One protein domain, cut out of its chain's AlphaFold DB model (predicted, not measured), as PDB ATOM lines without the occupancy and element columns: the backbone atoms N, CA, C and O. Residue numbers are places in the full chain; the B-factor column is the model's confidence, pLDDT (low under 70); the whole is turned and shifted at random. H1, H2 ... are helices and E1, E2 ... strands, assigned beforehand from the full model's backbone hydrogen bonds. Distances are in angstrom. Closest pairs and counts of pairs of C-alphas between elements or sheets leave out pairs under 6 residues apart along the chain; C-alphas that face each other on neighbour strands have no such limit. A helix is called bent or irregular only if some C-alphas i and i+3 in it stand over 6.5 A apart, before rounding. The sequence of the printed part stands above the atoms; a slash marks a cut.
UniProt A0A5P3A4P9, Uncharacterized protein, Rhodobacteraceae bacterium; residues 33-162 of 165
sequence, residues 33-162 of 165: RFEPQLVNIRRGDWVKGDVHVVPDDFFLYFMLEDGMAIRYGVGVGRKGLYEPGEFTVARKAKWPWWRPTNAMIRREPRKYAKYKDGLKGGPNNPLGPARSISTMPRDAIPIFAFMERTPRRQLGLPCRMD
ATOM      1  N   ARG A  33      -4.419   4.826  84.283       80.25
ATOM      2  CA  ARG A  33      -4.944   4.463  82.957       80.25
ATOM      3  C   ARG A  33      -4.415   5.339  81.807       80.25
ATOM      4  O   ARG A  33      -4.355   4.869  80.673       80.25
ATOM      5  N   PHE A  34      -4.106   6.606  82.073       81.62
ATOM      6  CA  PHE A  34      -3.647   7.587  81.084       81.62
ATOM      7  C   PHE A  34      -2.128   7.771  81.078       81.62
ATOM      8  O   PHE A  34      -1.611   8.547  80.265       81.62
ATOM      9  N   GLU A  35      -1.408   7.073  81.956       83.31
ATOM     10  CA  GLU A  35       0.044   7.055  81.904       83.31
ATOM     11  C   GLU A  35       0.547   6.340  80.638       83.31
ATOM     12  O   GLU A  35      -0.140   5.469  80.096       83.31
ATOM     13  N   PRO A  36       1.743   6.703  80.139       83.88
ATOM     14  CA  PRO A  36       2.334   6.028  78.997       83.88
ATOM     15  C   PRO A  36       2.541   4.537  79.272       83.88
ATOM     16  O   PRO A  36       3.296   4.178  80.175       83.88
ATOM     17  N   GLN A  37       1.913   3.679  78.473       88.69
ATOM     18  CA  GLN A  37       1.994   2.226  78.625       88.69
ATOM     19  C   GLN A  37       2.404   1.573  77.310       88.69
ATOM     20  O   GLN A  37       1.874   1.910  76.251       88.69
ATOM     21  N   LEU A  38       3.345   0.630  77.378       90.19
ATOM     22  CA  LEU A  38       3.680  -0.226  76.246       90.19
ATOM     23  C   LEU A  38       2.566  -1.260  76.082       90.19
ATOM     24  O   LEU A  38       2.285  -2.027  77.001       90.19
ATOM     25  N   VAL A  39       1.919  -1.261  74.925       91.44
ATOM     26  CA  VAL A  39       0.796  -2.142  74.612       91.44
ATOM     27  C   VAL A  39       1.063  -2.866  73.301       91.44
ATOM     28  O   VAL A  39       1.628  -2.299  72.371       91.44
ATOM     29  N   ASN A  40       0.638  -4.123  73.215       91.69
ATOM     30  CA  ASN A  40       0.608  -4.841  71.947       91.69
ATOM     31  C   ASN A  40      -0.765  -4.610  71.308       91.69
ATOM     32  O   ASN A  40      -1.776  -5.047  71.859       91.69
ATOM     33  N   ILE A  41      -0.804  -3.900  70.178       86.75
ATOM     34  CA  ILE A  41      -2.062  -3.583  69.486       86.75
ATOM     35  C   ILE A  41      -2.576  -4.810  68.715       86.75
ATOM     36  O   ILE A  41      -3.753  -4.866  68.368       86.75
ATOM     37  N   ARG A  42      -1.713  -5.810  68.462       82.00
ATOM     38  CA  ARG A  42      -1.995  -7.009  67.652       82.00
ATOM     39  C   ARG A  42      -2.578  -6.672  66.272       82.00
ATOM     40  O   ARG A  42      -3.286  -7.478  65.677       82.00
ATOM     41  N   ARG A  43      -2.289  -5.466  65.778       76.19
ATOM     42  CA  ARG A  43      -2.685  -4.957  64.464       76.19
ATOM     43  C   ARG A  43      -1.469  -4.915  63.558       76.19
ATOM     44  O   ARG A  43      -0.406  -4.477  63.987       76.19
ATOM     45  N   GLY A  44      -1.651  -5.366  62.320       75.50
ATOM     46  CA  GLY A  44      -0.621  -5.331  61.278       75.50
ATOM     47  C   GLY A  44      -0.792  -4.191  60.270       75.50
ATOM     48  O   GLY A  44       0.071  -4.003  59.424       75.50
ATOM     49  N   ASP A  45      -1.895  -3.445  60.332       83.75
ATOM     50  CA  ASP A  45      -2.235  -2.395  59.365       83.75
ATOM     51  C   ASP A  45      -1.699  -1.004  59.746       83.75
ATOM     52  O   ASP A  45      -1.701  -0.083  58.929       83.75
ATOM     53  N   TRP A  46      -1.232  -0.844  60.985       88.31
ATOM     54  CA  TRP A  46      -0.603   0.378  61.479       88.31
ATOM     55  C   TRP A  46       0.914   0.308  61.306       88.31
ATOM     56  O   TRP A  46       1.550  -0.673  61.698       88.31
ATOM     57  N   VAL A  47       1.497   1.353  60.719       86.31
ATOM     58  CA  VAL A  47       2.907   1.365  60.315       86.31
ATOM     59  C   VAL A  47       3.789   1.838  61.468       86.31
ATOM     60  O   VAL A  47       3.453   2.757  62.212       86.31
ATOM     61  N   LYS A  48       4.959   1.212  61.628       87.31
ATOM     62  CA  LYS A  48       5.973   1.636  62.601       87.31
ATOM     63  C   LYS A  48       6.362   3.102  62.378       87.31
ATOM     64  O   LYS A  48       6.748   3.484  61.279       87.31
ATOM     65  N   GLY A  49       6.406   3.877  63.459       82.81
ATOM     66  CA  GLY A  49       6.775   5.294  63.429       82.81
ATOM     67  C   GLY A  49       5.589   6.233  63.236       82.81
ATOM     68  O   GLY A  49       5.739   7.429  63.500       82.81
ATOM     69  N   ASP A  50       4.420   5.702  62.877       84.69
ATOM     70  CA  ASP A  50       3.193   6.476  62.770       84.69
ATOM     71  C   ASP A  50       2.614   6.780  64.151       84.69
ATOM     72  O   ASP A  50       2.799   6.063  65.146       84.69
ATOM     73  N   VAL A  51       1.891   7.893  64.199       84.94
ATOM     74  CA  VAL A  51       1.091   8.294  65.348       84.94
ATOM     75  C   VAL A  51      -0.374   8.080  65.002       84.94
ATOM     76  O   VAL A  51      -0.882   8.690  64.071       84.94
ATOM     77  N   HIS A  52      -1.070   7.263  65.778       86.38
ATOM     78  CA  HIS A  52      -2.502   7.038  65.628       86.38
ATOM     79  C   HIS A  52      -3.238   7.670  66.795       86.38
ATOM     80  O   HIS A  52      -2.927   7.400  67.954       86.38
ATOM     81  N   VAL A  53      -4.213   8.522  66.518       85.50
ATOM     82  CA  VAL A  53      -5.047   9.132  67.553       85.50
ATOM     83  C   VAL A  53      -6.440   8.563  67.427       85.50
ATOM     84  O   VAL A  53      -7.047   8.678  66.369       85.50
ATOM     85  N   VAL A  54      -6.933   7.967  68.514       87.44
ATOM     86  CA  VAL A  54      -8.265   7.363  68.595       87.44
ATOM     87  C   VAL A  54      -9.098   8.189  69.578       87.44
ATOM     88  O   VAL A  54      -9.005   7.984  70.795       87.44
ATOM     89  N   PRO A  55      -9.882   9.170  69.090       81.50
ATOM     90  CA  PRO A  55     -10.610  10.106  69.943       81.50
ATOM     91  C   PRO A  55     -11.666   9.432  70.813       81.50
ATOM     92  O   PRO A  55     -11.901   9.891  71.927       81.50
ATOM     93  N   ASP A  56     -12.258   8.337  70.328       83.31
ATOM     94  CA  ASP A  56     -13.298   7.587  71.041       83.31
ATOM     95  C   ASP A  56     -12.774   6.947  72.333       83.31
ATOM     96  O   ASP A  56     -13.503   6.853  73.320       83.31
ATOM     97  N   ASP A  57     -11.492   6.573  72.357       85.44
ATOM     98  CA  ASP A  57     -10.849   5.982  73.533       85.44
ATOM     99  C   ASP A  57     -10.009   6.986  74.339       85.44
ATOM    100  O   ASP A  57      -9.466   6.623  75.383       85.44
ATOM    101  N   PHE A  58      -9.889   8.240  73.881       85.62
ATOM    102  CA  PHE A  58      -9.014   9.267  74.468       85.62
ATOM    103  C   PHE A  58      -7.531   8.852  74.526       85.62
ATOM    104  O   PHE A  58      -6.794   9.246  75.439       85.62
ATOM    105  N   PHE A  59      -7.078   8.072  73.541       87.50
ATOM    106  CA  PHE A  59      -5.704   7.582  73.468       87.50
ATOM    107  C   PHE A  59      -5.001   7.948  72.160       87.50
ATOM    108  O   PHE A  59      -5.598   8.014  71.088       87.50
ATOM    109  N   LEU A  60      -3.691   8.153  72.274       87.19
ATOM    110  CA  LEU A  60      -2.748   8.250  71.168       87.19
ATOM    111  C   LEU A  60      -1.787   7.070  71.240       87.19
ATOM    112  O   LEU A  60      -1.238   6.780  72.300       87.19
ATOM    113  N   TYR A  61      -1.551   6.426  70.110       88.12
ATOM    114  CA  TYR A  61      -0.654   5.298  69.951       88.12
ATOM    115  C   TYR A  61       0.531   5.720  69.095       88.12
ATOM    116  O   TYR A  61       0.366   6.204  67.979       88.12
ATOM    117  N   PHE A  62       1.735   5.560  69.630       87.62
ATOM    118  CA  PHE A  62       2.966   5.692  68.861       87.62
ATOM    119  C   PHE A  62       3.465   4.299  68.498       87.62
ATOM    120  O   PHE A  62       3.841   3.541  69.397       87.62
ATOM    121  N   MET A  63       3.448   3.968  67.210       89.62
ATOM    122  CA  MET A  63       3.762   2.626  66.729       89.62
ATOM    123  C   MET A  63       5.259   2.336  66.786       89.62
ATOM    124  O   MET A  63       6.087   3.098  66.281       89.62
ATOM    125  N   LEU A  64       5.592   1.205  67.397       87.56
ATOM    126  CA  LEU A  64       6.924   0.621  67.467       87.56
ATOM    127  C   LEU A  64       7.019  -0.573  66.499       87.56
ATOM    128  O   LEU A  64       6.196  -0.735  65.601       87.56
ATOM    129  N   GLU A  65       8.069  -1.376  66.649       86.38
ATOM    130  CA  GLU A  65       8.247  -2.634  65.918       86.38
ATOM    131  C   GLU A  65       7.279  -3.720  66.415       86.38
ATOM    132  O   GLU A  65       6.718  -3.619  67.508       86.38
ATOM    133  N   ASP A  66       7.076  -4.748  65.590       85.62
ATOM    134  CA  ASP A  66       6.354  -5.980  65.942       85.62
ATOM    135  C   ASP A  66       4.917  -5.781  66.465       85.62
ATOM    136  O   ASP A  66       4.426  -6.530  67.311       85.62
ATOM    137  N   GLY A  67       4.221  -4.745  65.980       85.06
ATOM    138  CA  GLY A  67       2.840  -4.439  66.386       85.06
ATOM    139  C   GLY A  67       2.713  -3.889  67.814       85.06
ATOM    140  O   GLY A  67       1.604  -3.781  68.354       85.06
ATOM    141  N   MET A  68       3.838  -3.532  68.435       89.69
ATOM    142  CA  MET A  68       3.877  -2.850  69.723       89.69
ATOM    143  C   MET A  68       3.631  -1.353  69.533       89.69
ATOM    144  O   MET A  68       3.991  -0.765  68.516       89.69
ATOM    145  N   ALA A  69       3.045  -0.706  70.533       90.88
ATOM    146  CA  ALA A  69       2.852   0.734  70.544       90.88
ATOM    147  C   ALA A  69       2.972   1.295  71.957       90.88
ATOM    148  O   ALA A  69       2.649   0.628  72.940       90.88
ATOM    149  N   ILE A  70       3.388   2.553  72.068       89.06
ATOM    150  CA  ILE A  70       3.260   3.294  73.322       89.06
ATOM    151  C   ILE A  70       1.927   4.032  73.293       89.06
ATOM    152  O   ILE A  70       1.710   4.897  72.444       89.06
ATOM    153  N   ARG A  71       1.043   3.694  74.230       90.06
ATOM    154  CA  ARG A  71      -0.246   4.352  74.427       90.06
ATOM    155  C   ARG A  71      -0.094   5.535  75.372       90.06
ATOM    156  O   ARG A  71       0.411   5.365  76.474       90.06
ATOM    157  N   TYR A  72      -0.592   6.697  74.974       84.94
ATOM    158  CA  TYR A  72      -0.622   7.937  75.748       84.94
ATOM    159  C   TYR A  72      -2.064   8.391  75.955       84.94
ATOM    160  O   TYR A  72      -2.843   8.402  75.003       84.94
ATOM    161  N   GLY A  73      -2.416   8.828  77.165       82.44
ATOM    162  CA  GLY A  73      -3.666   9.552  77.389       82.44
ATOM    163  C   GLY A  73      -3.646  10.925  76.722       82.44
ATOM    164  O   GLY A  73      -2.671  11.675  76.857       82.44
ATOM    165  N   VAL A  74      -4.718  11.267  76.005       78.50
ATOM    166  CA  VAL A  74      -4.841  12.553  75.309       78.50
ATOM    167  C   VAL A  74      -6.179  13.222  75.584       78.50
ATOM    168  O   VAL A  74      -7.217  12.574  75.699       78.50
ATOM    169  N   GLY A  75      -6.159  14.550  75.667       74.50
ATOM    170  CA  GLY A  75      -7.380  15.344  75.686       74.50
ATOM    171  C   GLY A  75      -7.822  15.638  74.258       74.50
ATOM    172  O   GLY A  75      -7.137  16.379  73.552       74.50
ATOM    173  N   VAL A  76      -8.963  15.090  73.841       73.69
ATOM    174  CA  VAL A  76      -9.604  15.456  72.569       73.69
ATOM    175  C   VAL A  76     -10.737  16.450  72.797       73.69
ATOM    176  O   VAL A  76     -11.364  16.493  73.858       73.69
ATOM    177  N   GLY A  77     -10.979  17.298  71.797       70.19
ATOM    178  CA  GLY A  77     -12.123  18.204  71.808       70.19
ATOM    179  C   GLY A  77     -13.458  17.455  71.716       70.19
ATOM    180  O   GLY A  77     -13.511  16.238  71.559       70.19
ATOM    181  N   ARG A  78     -14.562  18.201  71.805       69.88
ATOM    182  CA  ARG A  78     -15.919  17.639  71.684       69.88
ATOM    183  C   ARG A  78     -16.110  16.932  70.334       69.88
ATOM    184  O   ARG A  78     -15.541  17.368  69.334       69.88
ATOM    185  N   LYS A  79     -16.957  15.894  70.309       70.25
ATOM    186  CA  LYS A  79     -17.356  15.185  69.080       70.25
ATOM    187  C   LYS A  79     -17.842  16.185  68.019       70.25
ATOM    188  O   LYS A  79     -18.538  17.143  68.357       70.25
ATOM    189  N   GLY A  80     -17.432  15.982  66.766       69.56
ATOM    190  CA  GLY A  80     -17.754  16.868  65.637       69.56
ATOM    191  C   GLY A  80     -16.863  18.109  65.499       69.56
ATOM    192  O   GLY A  80     -17.120  18.942  64.640       69.56
ATOM    193  N   LEU A  81     -15.831  18.261  66.335       70.19
ATOM    194  CA  LEU A  81     -14.799  19.290  66.141       70.19
ATOM    195  C   LEU A  81     -13.541  18.745  65.453       70.19
ATOM    196  O   LEU A  81     -12.656  19.528  65.127       70.19
ATOM    197  N   TYR A  82     -13.428  17.425  65.307       74.31
ATOM    198  CA  TYR A  82     -12.305  16.742  64.675       74.31
ATOM    199  C   TYR A  82     -12.794  15.961  63.459       74.31
ATOM    200  O   TYR A  82     -13.919  15.459  63.457       74.31
ATOM    201  N   GLU A  83     -11.928  15.844  62.459       74.19
ATOM    202  CA  GLU A  83     -12.178  15.088  61.235       74.19
ATOM    203  C   GLU A  83     -11.210  13.898  61.165       74.19
ATOM    204  O   GLU A  83     -10.040  14.049  61.542       74.19
ATOM    205  N   PRO A  84     -11.677  12.711  60.734       81.31
ATOM    206  CA  PRO A  84     -10.786  11.601  60.432       81.31
ATOM    207  C   PRO A  84      -9.895  11.968  59.244       81.31
ATOM    208  O   PRO A  84     -10.335  12.637  58.308       81.31
ATOM    209  N   GLY A  85      -8.642  11.528  59.268       81.50
ATOM    210  CA  GLY A  85      -7.713  11.836  58.187       81.50
ATOM    211  C   GLY A  85      -6.253  11.649  58.551       81.50
ATOM    212  O   GLY A  85      -5.904  11.282  59.674       81.50
ATOM    213  N   GLU A  86      -5.398  11.910  57.571       81.38
ATOM    214  CA  GLU A  86      -3.951  11.906  57.733       81.38
ATOM    215  C   GLU A  86      -3.431  13.328  57.844       81.38
ATOM    216  O   GLU A  86      -3.756  14.212  57.052       81.38
ATOM    217  N   PHE A  87      -2.589  13.535  58.841       78.00
ATOM    218  CA  PHE A  87      -2.013  14.818  59.162       78.00
ATOM    219  C   PHE A  87      -0.523  14.662  59.439       78.00
ATOM    220  O   PHE A  87      -0.053  13.604  59.839       78.00
ATOM    221  N   THR A  88       0.246  15.735  59.303       73.62
ATOM    222  CA  THR A  88       1.669  15.723  59.667       73.62
ATOM    223  C   THR A  88       1.896  16.505  60.953       73.62
ATOM    224  O   THR A  88       1.344  17.595  61.136       73.62
ATOM    225  N   VAL A  89       2.746  15.981  61.841       71.94
ATOM    226  CA  VAL A  89       3.203  16.697  63.042       71.94
ATOM    227  C   VAL A  89       4.062  17.896  62.624       71.94
ATOM    228  O   VAL A  89       5.266  17.772  62.396       71.94
ATOM    229  N   ALA A  90       3.450  19.077  62.537       66.94
ATOM    230  CA  ALA A  90       4.104  20.280  62.023       66.94
ATOM    231  C   ALA A  90       4.987  20.974  63.067       66.94
ATOM    232  O   ALA A  90       6.028  21.546  62.748       66.94
ATOM    233  N   ARG A  91       4.574  20.955  64.339       68.12
ATOM    234  CA  ARG A  91       5.281  21.655  65.417       68.12
ATOM    235  C   ARG A  91       5.115  20.944  66.749       68.12
ATOM    236  O   ARG A  91       4.025  20.488  67.077       68.12
ATOM    237  N   LYS A  92       6.189  20.950  67.545       68.69
ATOM    238  CA  LYS A  92       6.229  20.509  68.945       68.69
ATOM    239  C   LYS A  92       6.852  21.618  69.791       68.69
ATOM    240  O   LYS A  92       8.019  21.952  69.605       68.69
ATOM    241  N   ALA A  93       6.098  22.198  70.721       66.88
ATOM    242  CA  ALA A  93       6.575  23.287  71.578       66.88
ATOM    243  C   ALA A  93       6.215  23.022  73.040       66.88
ATOM    244  O   ALA A  93       5.098  22.609  73.315       66.88
ATOM    245  N   LYS A  94       7.154  23.251  73.969       66.81
ATOM    246  CA  LYS A  94       6.879  23.253  75.416       66.81
ATOM    247  C   LYS A  94       6.303  24.621  75.783       66.81
ATOM    248  O   LYS A  94       6.871  25.614  75.337       66.81
ATOM    249  N   TRP A  95       5.226  24.666  76.570       66.75
ATOM    250  CA  TRP A  95       4.508  25.912  76.886       66.75
ATOM    251  C   TRP A  95       4.152  26.736  75.630       66.75
ATOM    252  O   TRP A  95       4.610  27.871  75.475       66.75
ATOM    253  N   PRO A  96       3.377  26.166  74.691       67.38
ATOM    254  CA  PRO A  96       3.013  26.854  73.459       67.38
ATOM    255  C   PRO A  96       2.189  28.115  73.740       67.38
ATOM    256  O   PRO A  96       1.400  28.176  74.682       67.38
ATOM    257  N   TRP A  97       2.328  29.117  72.875       70.25
ATOM    258  CA  TRP A  97       1.340  30.190  72.796       70.25
ATOM    259  C   TRP A  97       0.011  29.619  72.290       70.25
ATOM    260  O   TRP A  97       0.003  28.794  71.373       70.25
ATOM    261  N   TRP A  98      -1.097  30.053  72.884       74.06
ATOM    262  CA  TRP A  98      -2.439  29.604  72.523       74.06
ATOM    263  C   TRP A  98      -3.305  30.770  72.088       74.06
ATOM    264  O   TRP A  98      -3.348  31.791  72.765       74.06
ATOM    265  N   ARG A  99      -4.080  30.581  71.025       78.62
ATOM    266  CA  ARG A  99      -5.159  31.490  70.652       78.62
ATOM    267  C   ARG A  99      -6.384  30.668  70.253       78.62
ATOM    268  O   ARG A  99      -6.235  29.723  69.478       78.62
ATOM    269  N   PRO A 100      -7.584  31.008  70.752       72.94
ATOM    270  CA  PRO A 100      -8.812  30.374  70.295       72.94
ATOM    271  C   PRO A 100      -9.018  30.640  68.799       72.94
ATOM    272  O   PRO A 100      -8.745  31.736  68.301       72.94
ATOM    273  N   THR A 101      -9.520  29.644  68.071       74.19
ATOM    274  CA  THR A 101      -9.838  29.820  66.648       74.19
ATOM    275  C   THR A 101     -10.997  30.801  66.478       74.19
ATOM    276  O   THR A 101     -11.814  31.004  67.382       74.19
ATOM    277  N   ASN A 102     -11.120  31.399  65.292       76.56
ATOM    278  CA  ASN A 102     -12.233  32.309  65.008       76.56
ATOM    279  C   ASN A 102     -13.591  31.597  65.161       76.56
ATOM    280  O   ASN A 102     -14.551  32.208  65.621       76.56
ATOM    281  N   ALA A 103     -13.662  30.297  64.852       71.38
ATOM    282  CA  ALA A 103     -14.850  29.479  65.081       71.38
ATOM    283  C   ALA A 103     -15.209  29.367  66.576       71.38
ATOM    284  O   ALA A 103     -16.376  29.520  66.933       71.38
ATOM    285  N   MET A 104     -14.220  29.189  67.461       73.19
ATOM    286  CA  MET A 104     -14.446  29.188  68.913       73.19
ATOM    287  C   MET A 104     -14.975  30.538  69.407       73.19
ATOM    288  O   MET A 104     -15.929  30.569  70.184       73.19
ATOM    289  N   ILE A 105     -14.391  31.646  68.934       82.38
ATOM    290  CA  ILE A 105     -14.835  33.002  69.297       82.38
ATOM    291  C   ILE A 105     -16.266  33.248  68.809       82.38
ATOM    292  O   ILE A 105     -17.069  33.776  69.570       82.38
ATOM    293  N   ARG A 106     -16.609  32.836  67.583       82.69
ATOM    294  CA  ARG A 106     -17.978  32.961  67.060       82.69
ATOM    295  C   ARG A 106     -18.988  32.154  67.875       82.69
ATOM    296  O   ARG A 106     -20.084  32.643  68.114       82.69
ATOM    297  N   ARG A 107     -18.623  30.944  68.314       80.88
ATOM    298  CA  ARG A 107     -19.521  30.067  69.079       80.88
ATOM    299  C   ARG A 107     -19.782  30.578  70.495       80.88
ATOM    300  O   ARG A 107     -20.914  30.558  70.958       80.88
ATOM    301  N   GLU A 108     -18.735  31.006  71.196       81.62
ATOM    302  CA  GLU A 108     -18.822  31.439  72.597       81.62
ATOM    303  C   GLU A 108     -18.030  32.747  72.811       81.62
ATOM    304  O   GLU A 108     -16.991  32.758  73.488       81.62
ATOM    305  N   PRO A 109     -18.507  33.885  72.268       86.81
ATOM    306  CA  PRO A 109     -17.760  35.143  72.284       86.81
ATOM    307  C   PRO A 109     -17.497  35.639  73.706       86.81
ATOM    308  O   PRO A 109     -16.382  36.050  74.016       86.81
ATOM    309  N   ARG A 110     -18.467  35.500  74.619       85.94
ATOM    310  CA  ARG A 110     -18.314  35.902  76.031       85.94
ATOM    311  C   ARG A 110     -17.156  35.189  76.743       85.94
ATOM    312  O   ARG A 110     -16.560  35.750  77.657       85.94
ATOM    313  N   LYS A 111     -16.821  33.963  76.329       80.06
ATOM    314  CA  LYS A 111     -15.781  33.140  76.961       80.06
ATOM    315  C   LYS A 111     -14.416  33.312  76.299       80.06
ATOM    316  O   LYS A 111     -13.409  33.383  77.002       80.06
ATOM    317  N   TYR A 112     -14.383  33.376  74.966       81.06
ATOM    318  CA  TYR A 112     -13.142  33.322  74.190       81.06
ATOM    319  C   TYR A 112     -12.676  34.667  73.628       81.06
ATOM    320  O   TYR A 112     -11.481  34.805  73.377       81.06
ATOM    321  N   ALA A 113     -13.549  35.670  73.465       81.00
ATOM    322  CA  ALA A 113     -13.156  36.953  72.864       81.00
ATOM    323  C   ALA A 113     -12.063  37.676  73.668       81.00
ATOM    324  O   ALA A 113     -11.187  38.305  73.077       81.00
ATOM    325  N   LYS A 114     -12.042  37.507  74.998       82.56
ATOM    326  CA  LYS A 114     -10.975  38.022  75.877       82.56
ATOM    327  C   LYS A 114      -9.582  37.453  75.579       82.56
ATOM    328  O   LYS A 114      -8.591  38.034  75.995       82.56
ATOM    329  N   TYR A 115      -9.498  36.328  74.869       80.81
ATOM    330  CA  TYR A 115      -8.244  35.670  74.504       80.81
ATOM    331  C   TYR A 115      -7.925  35.791  73.010       80.81
ATOM    332  O   TYR A 115      -7.067  35.063  72.513       80.81
ATOM    333  N   LYS A 116      -8.593  36.692  72.273       77.00
ATOM    334  CA  LYS A 116      -8.379  36.882  70.828       77.00
ATOM    335  C   LYS A 116      -6.919  37.210  70.481       77.00
ATOM    336  O   LYS A 116      -6.426  36.753  69.456       77.00
ATOM    337  N   ASP A 117      -6.214  37.925  71.353       79.62
ATOM    338  CA  ASP A 117      -4.808  38.314  71.160       79.62
ATOM    339  C   ASP A 117      -3.827  37.218  71.627       79.62
ATOM    340  O   ASP A 117      -2.609  37.330  71.497       79.62
ATOM    341  N   GLY A 118      -4.381  36.100  72.107       75.06
ATOM    342  CA  GLY A 118      -3.672  34.914  72.549       75.06
ATOM    343  C   GLY A 118      -3.125  34.998  73.972       75.06
ATOM    344  O   GLY A 118      -3.005  36.054  74.586       75.06
ATOM    345  N   LEU A 119      -2.796  33.830  74.508       76.12
ATOM    346  CA  LEU A 119      -2.197  33.624  75.816       76.12
ATOM    347  C   LEU A 119      -0.778  33.092  75.632       76.12
ATOM    348  O   LEU A 119      -0.546  32.112  74.917       76.12
ATOM    349  N   LYS A 120       0.186  33.725  76.307       74.69
ATOM    350  CA  LYS A 120       1.552  33.200  76.408       74.69
ATOM    351  C   LYS A 120       1.545  31.859  77.157       74.69
ATOM    352  O   LYS A 120       0.654  31.576  77.958       74.69
ATOM    353  N   GLY A 121       2.541  31.021  76.879       67.25
ATOM    354  CA  GLY A 121       2.784  29.803  77.649       67.25
ATOM    355  C   GLY A 121       2.980  30.124  79.133       67.25
ATOM    356  O   GLY A 121       3.719  31.048  79.467       67.25
ATOM    357  N   GLY A 122       2.301  29.396  80.014       66.56
ATOM    358  CA  GLY A 122       2.375  29.595  81.461       66.56
ATOM    359  C   GLY A 122       1.233  28.889  82.199       66.56
ATOM    360  O   GLY A 122       0.343  28.348  81.547       66.56
ATOM    361  N   PRO A 123       1.218  28.905  83.542       64.69
ATOM    362  CA  PRO A 123       0.275  28.125  84.357       64.69
ATOM    363  C   PRO A 123      -1.208  28.373  84.044       64.69
ATOM    364  O   PRO A 123      -2.021  27.466  84.164       64.69
ATOM    365  N   ASN A 124      -1.549  29.583  83.589       66.94
ATOM    366  CA  ASN A 124      -2.915  29.984  83.229       66.94
ATOM    367  C   ASN A 124      -3.290  29.666  81.771       66.94
ATOM    368  O   ASN A 124      -4.360  30.055  81.303       66.94
ATOM    369  N   ASN A 125      -2.401  29.018  81.019       67.56
ATOM    370  CA  ASN A 125      -2.660  28.632  79.644       67.56
ATOM    371  C   ASN A 125      -3.496  27.339  79.630       67.56
ATOM    372  O   ASN A 125      -3.065  26.349  80.227       67.56
ATOM    373  N   PRO A 126      -4.645  27.301  78.928       63.94
ATOM    374  CA  PRO A 126      -5.475  26.098  78.842       63.94
ATOM    375  C   PRO A 126      -4.753  24.899  78.206       63.94
ATOM    376  O   PRO A 126      -5.222  23.775  78.343       63.94
ATOM    377  N   LEU A 127      -3.621  25.120  77.527       61.34
ATOM    378  CA  LEU A 127      -2.790  24.057  76.954       61.34
ATOM    379  C   LEU A 127      -1.838  23.411  77.970       61.34
ATOM    380  O   LEU A 127      -1.268  22.357  77.695       61.34
ATOM    381  N   GLY A 128      -1.674  24.032  79.141       56.88
ATOM    382  CA  GLY A 128      -0.831  23.535  80.217       56.88
ATOM    383  C   GLY A 128       0.674  23.494  79.890       56.88
ATOM    384  O   GLY A 128       1.123  24.049  78.882       56.88
ATOM    385  N   PRO A 129       1.477  22.841  80.757       48.81
ATOM    386  CA  PRO A 129       2.930  22.679  80.588       48.81
ATOM    387  C   PRO A 129       3.334  21.821  79.391       48.81
ATOM    388  O   PRO A 129       4.485  21.866  78.939       48.81
ATOM    389  N   ALA A 130       2.390  21.015  78.913       53.00
ATOM    390  CA  ALA A 130       2.625  19.926  77.994       53.00
ATOM    391  C   ALA A 130       3.062  20.410  76.609       53.00
ATOM    392  O   ALA A 130       2.794  21.534  76.175       53.00
ATOM    393  N   ARG A 131       3.756  19.525  75.891       54.03
ATOM    394  CA  ARG A 131       4.110  19.771  74.497       54.03
ATOM    395  C   ARG A 131       2.885  19.554  73.617       54.03
ATOM    396  O   ARG A 131       2.434  18.424  73.506       54.03
ATOM    397  N   SER A 132       2.394  20.595  72.952       52.88
ATOM    398  CA  SER A 132       1.333  20.442  71.951       52.88
ATOM    399  C   SER A 132       1.912  19.990  70.612       52.88
ATOM    400  O   SER A 132       2.925  20.547  70.168       52.88
ATOM    401  N   ILE A 133       1.236  19.053  69.951       56.97
ATOM    402  CA  ILE A 133       1.392  18.812  68.516       56.97
ATOM    403  C   ILE A 133       0.357  19.662  67.780       56.97
ATOM    404  O   ILE A 133      -0.823  19.631  68.121       56.97
ATOM    405  N   SER A 134       0.792  20.393  66.755       57.56
ATOM    406  CA  SER A 134      -0.130  20.908  65.738       57.56
ATOM    407  C   SER A 134      -0.087  19.987  64.527       57.56
ATOM    408  O   SER A 134       0.980  19.808  63.938       57.56
ATOM    409  N   THR A 135      -1.237  19.435  64.169       54.28
ATOM    410  CA  THR A 135      -1.503  18.822  62.867       54.28
ATOM    411  C   THR A 135      -1.959  19.919  61.894       54.28
ATOM    412  O   THR A 135      -2.571  20.901  62.314       54.28
ATOM    413  N   MET A 136      -1.582  19.842  60.616       49.97
ATOM    414  CA  MET A 136      -2.136  20.704  59.553       49.97
ATOM    415  C   MET A 136      -3.264  19.946  58.860       49.97
ATOM    416  O   MET A 136      -3.036  18.771  58.608       49.97
ATOM    417  N   PRO A 137      -4.408  20.568  58.510       50.44
ATOM    418  CA  PRO A 137      -4.569  21.992  58.214       50.44
ATOM    419  C   PRO A 137      -5.064  22.827  59.406       50.44
ATOM    420  O   PRO A 137      -5.478  22.301  60.430       50.44
ATOM    421  N   ARG A 138      -4.976  24.157  59.264       44.94
ATOM    422  CA  ARG A 138      -5.163  25.218  60.284       44.94
ATOM    423  C   ARG A 138      -6.445  25.159  61.138       44.94
ATOM    424  O   ARG A 138      -6.520  25.898  62.119       44.94
ATOM    425  N   ASP A 139      -7.398  24.302  60.787       41.59
ATOM    426  CA  ASP A 139      -8.693  24.144  61.452       41.59
ATOM    427  C   ASP A 139      -8.807  22.855  62.285       41.59
ATOM    428  O   ASP A 139      -9.766  22.699  63.041       41.59
ATOM    429  N   ALA A 140      -7.819  21.954  62.208       45.78
ATOM    430  CA  ALA A 140      -7.789  20.747  63.026       45.78
ATOM    431  C   ALA A 140      -7.600  21.102  64.510       45.78
ATOM    432  O   ALA A 140      -6.786  21.963  64.869       45.78
ATOM    433  N   ILE A 141      -8.345  20.429  65.395       48.72
ATOM    434  CA  ILE A 141      -8.169  20.604  66.840       48.72
ATOM    435  C   ILE A 141      -6.712  20.280  67.183       48.72
ATOM    436  O   ILE A 141      -6.253  19.180  66.866       48.72
ATOM    437  N   PRO A 142      -5.987  21.175  67.869       52.62
ATOM    438  CA  PRO A 142      -4.679  20.829  68.396       52.62
ATOM    439  C   PRO A 142      -4.817  19.616  69.321       52.62
ATOM    440  O   PRO A 142      -5.535  19.657  70.322       52.62
ATOM    441  N   ILE A 143      -4.144  18.522  68.969       53.97
ATOM    442  CA  ILE A 143      -4.134  17.313  69.787       53.97
ATOM    443  C   ILE A 143      -3.206  17.595  70.966       53.97
ATOM    444  O   ILE A 143      -1.976  17.635  70.839       53.97
ATOM    445  N   PHE A 144      -3.807  17.819  72.135       52.28
ATOM    446  CA  PHE A 144      -3.081  17.957  73.392       52.28
ATOM    447  C   PHE A 144      -2.766  16.580  73.930       52.28
ATOM    448  O   PHE A 144      -3.392  16.060  74.854       52.28
ATOM    449  N   ALA A 145      -1.765  15.979  73.311       51.19
ATOM    450  CA  ALA A 145      -1.131  14.822  73.877       51.19
ATOM    451  C   ALA A 145      -0.137  15.290  74.942       51.19
ATOM    452  O   ALA A 145       0.731  16.125  74.668       51.19
ATOM    453  N   PHE A 146      -0.254  14.759  76.162       48.53
ATOM    454  CA  PHE A 146       0.738  14.960  77.219       48.53
ATOM    455  C   PHE A 146       2.015  14.189  76.853       48.53
ATOM    456  O   PHE A 146       2.344  13.134  77.385       48.53
ATOM    457  N   MET A 147       2.732  14.706  75.861       51.97
ATOM    458  CA  MET A 147       3.910  14.090  75.272       51.97
ATOM    459  C   MET A 147       5.192  14.633  75.900       51.97
ATOM    460  O   MET A 147       6.123  15.060  75.208       51.97
ATOM    461  N   GLU A 148       5.262  14.660  77.231       47.62
ATOM    462  CA  GLU A 148       6.503  15.051  77.904       47.62
ATOM    463  C   GLU A 148       7.640  14.050  77.644       47.62
ATOM    464  O   GLU A 148       8.798  14.463  77.593       47.62
ATOM    465  N   ARG A 149       7.318  12.765  77.413       49.59
ATOM    466  CA  ARG A 149       8.305  11.675  77.292       49.59
ATOM    467  C   ARG A 149       8.627  11.198  75.872       49.59
ATOM    468  O   ARG A 149       9.443  10.294  75.735       49.59
ATOM    469  N   THR A 150       8.038  11.753  74.809       52.81
ATOM    470  CA  THR A 150       8.425  11.323  73.453       52.81
ATOM    471  C   THR A 150       9.707  12.012  72.971       52.81
ATOM    472  O   THR A 150       9.883  13.214  73.225       52.81
ATOM    473  N   PRO A 151      10.576  11.308  72.215       54.16
ATOM    474  CA  PRO A 151      11.819  11.857  71.671       54.16
ATOM    475  C   PRO A 151      11.623  13.192  70.929       54.16
ATOM    476  O   PRO A 151      10.550  13.492  70.393       54.16
ATOM    477  N   ARG A 152      12.668  14.034  70.876       53.59
ATOM    478  CA  ARG A 152      12.622  15.331  70.158       53.59
ATOM    479  C   ARG A 152      12.379  15.178  68.647       53.59
ATOM    480  O   ARG A 152      11.900  16.120  68.025       53.59
ATOM    481  N   ARG A 153      12.692  14.017  68.071       57.78
ATOM    482  CA  ARG A 153      12.762  13.755  66.625       57.78
ATOM    483  C   ARG A 153      11.442  13.192  66.066       57.78
ATOM    484  O   ARG A 153      11.425  12.115  65.500       57.78
ATOM    485  N   GLN A 154      10.332  13.892  66.302       63.84
ATOM    486  CA  GLN A 154       8.989  13.487  65.836       63.84
ATOM    487  C   GLN A 154       8.315  14.534  64.932       63.84
ATOM    488  O   GLN A 154       7.137  14.419  64.610       63.84
ATOM    489  N   LEU A 155       9.040  15.589  64.555       63.12
ATOM    490  CA  LEU A 155       8.560  16.548  63.560       63.12
ATOM    491  C   LEU A 155       8.525  15.861  62.193       63.12
ATOM    492  O   LEU A 155       9.471  15.153  61.854       63.12
ATOM    493  N   GLY A 156       7.454  16.073  61.433       65.12
ATOM    494  CA  GLY A 156       7.275  15.441  60.126       65.12
ATOM    495  C   GLY A 156       6.727  14.014  60.173       65.12
ATOM    496  O   GLY A 156       6.541  13.427  59.114       65.12
ATOM    497  N   LEU A 157       6.445  13.456  61.359       72.75
ATOM    498  CA  LEU A 157       5.813  12.141  61.432       72.75
ATOM    499  C   LEU A 157       4.376  12.192  60.897       72.75
ATOM    500  O   LEU A 157       3.658  13.165  61.187       72.75
ATOM    501  N   PRO A 158       3.950  11.155  60.160       77.12
ATOM    502  CA  PRO A 158       2.548  10.960  59.836       77.12
ATOM    503  C   PRO A 158       1.753  10.706  61.123       77.12
ATOM    504  O   PRO A 158       2.172   9.995  62.040       77.12
ATOM    505  N   CYS A 159       0.608  11.367  61.208       78.56
ATOM    506  CA  CYS A 159      -0.333  11.321  62.309       78.56
ATOM    507  C   CYS A 159      -1.717  11.049  61.723       78.56
ATOM    508  O   CYS A 159      -2.285  11.917  61.063       78.56
ATOM    509  N   ARG A 160      -2.259   9.856  61.945       83.19
ATOM    510  CA  ARG A 160      -3.592   9.481  61.479       83.19
ATOM    511  C   ARG A 160      -4.603   9.645  62.613       83.19
ATOM    512  O   ARG A 160      -4.364   9.236  63.748       83.19
ATOM    513  N   MET A 161      -5.725  10.285  62.305       81.25
ATOM    514  CA  MET A 161      -6.870  10.419  63.199       81.25
ATOM    515  C   MET A 161      -7.879   9.328  62.848       81.25
ATOM    516  O   MET A 161      -8.580   9.422  61.840       81.25
ATOM    517  N   ASP A 162      -7.934   8.295  63.683       81.81
ATOM    518  CA  ASP A 162      -8.791   7.129  63.507       81.81
ATOM    519  C   ASP A 162     -10.062   7.310  64.347       81.81
ATOM    520  O   ASP A 162     -10.073   7.082  65.558       81.81
TER     521      ASP A 162
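Overview. This is residues 33 to 162 of the 165 residues of an uncharacterized protein of Rhodobacteraceae bacterium (UniProt A0A5P3A4P9). With little regular structure, the body is one strongly twisted sheet, and a small head of two short helices, H1 and H2, makes one end of the long axis. The 130 printed residues run E1 E2 E3 E4 E5 H1 H2 E6 E7, mixed class, 51 residues in named elements; the mixed sheet's order is E1 E4 E3 E2 E7 E5 E6. It is compact, radius of gyration of the C-alphas 15.3 A, spanning 49 by 28 by 28 A.

Along the chain. Find C-alpha 37 at (1.994, 2.226, 78.625): E1 runs to 40, then come E2, 51 to 54, E3, 59 to 63, and E4, 68 to 75. E5, 85 to 93, 22.7 A long, bends by 51 degrees at 90. H1, 102 to 107, H2, 109 to 115, E6, 132 to 135, and E7, 158 to 161, follow, ending at (-6.870, 10.419, 63.199).

Arrangement. E1 to E4 form a Greek key: E2 E3 E4 are a meander, successive antiparallel neighbours, and E1 is antiparallel to E4, with N 39 and O 69 2.8 A apart. E2 and E7 are parallel, N 53 and O 160 2.9 A apart. H1 and H2, not on the sheet, touch only at the corner, closest C-alphas Ile 105 and Tyr 112, 5.2 A. Each O i to N i+4 pair is within hydrogen-bond range in H1; in H2, only just irregular with C-alphas 111 and 114 6.9 A apart, 1 of 3 is, and 2 of 4 O i to N i+3 pairs.

Size, cuts and confidence. The farthest C-alphas, Asp 66 and Arg 110, are 49.6 A apart. The printed part has no cut; the links H2 to E6 and E6 to E7 are long. Look for pLDDT under 70 at 78, 80, 90 to 96 and 121 to 156.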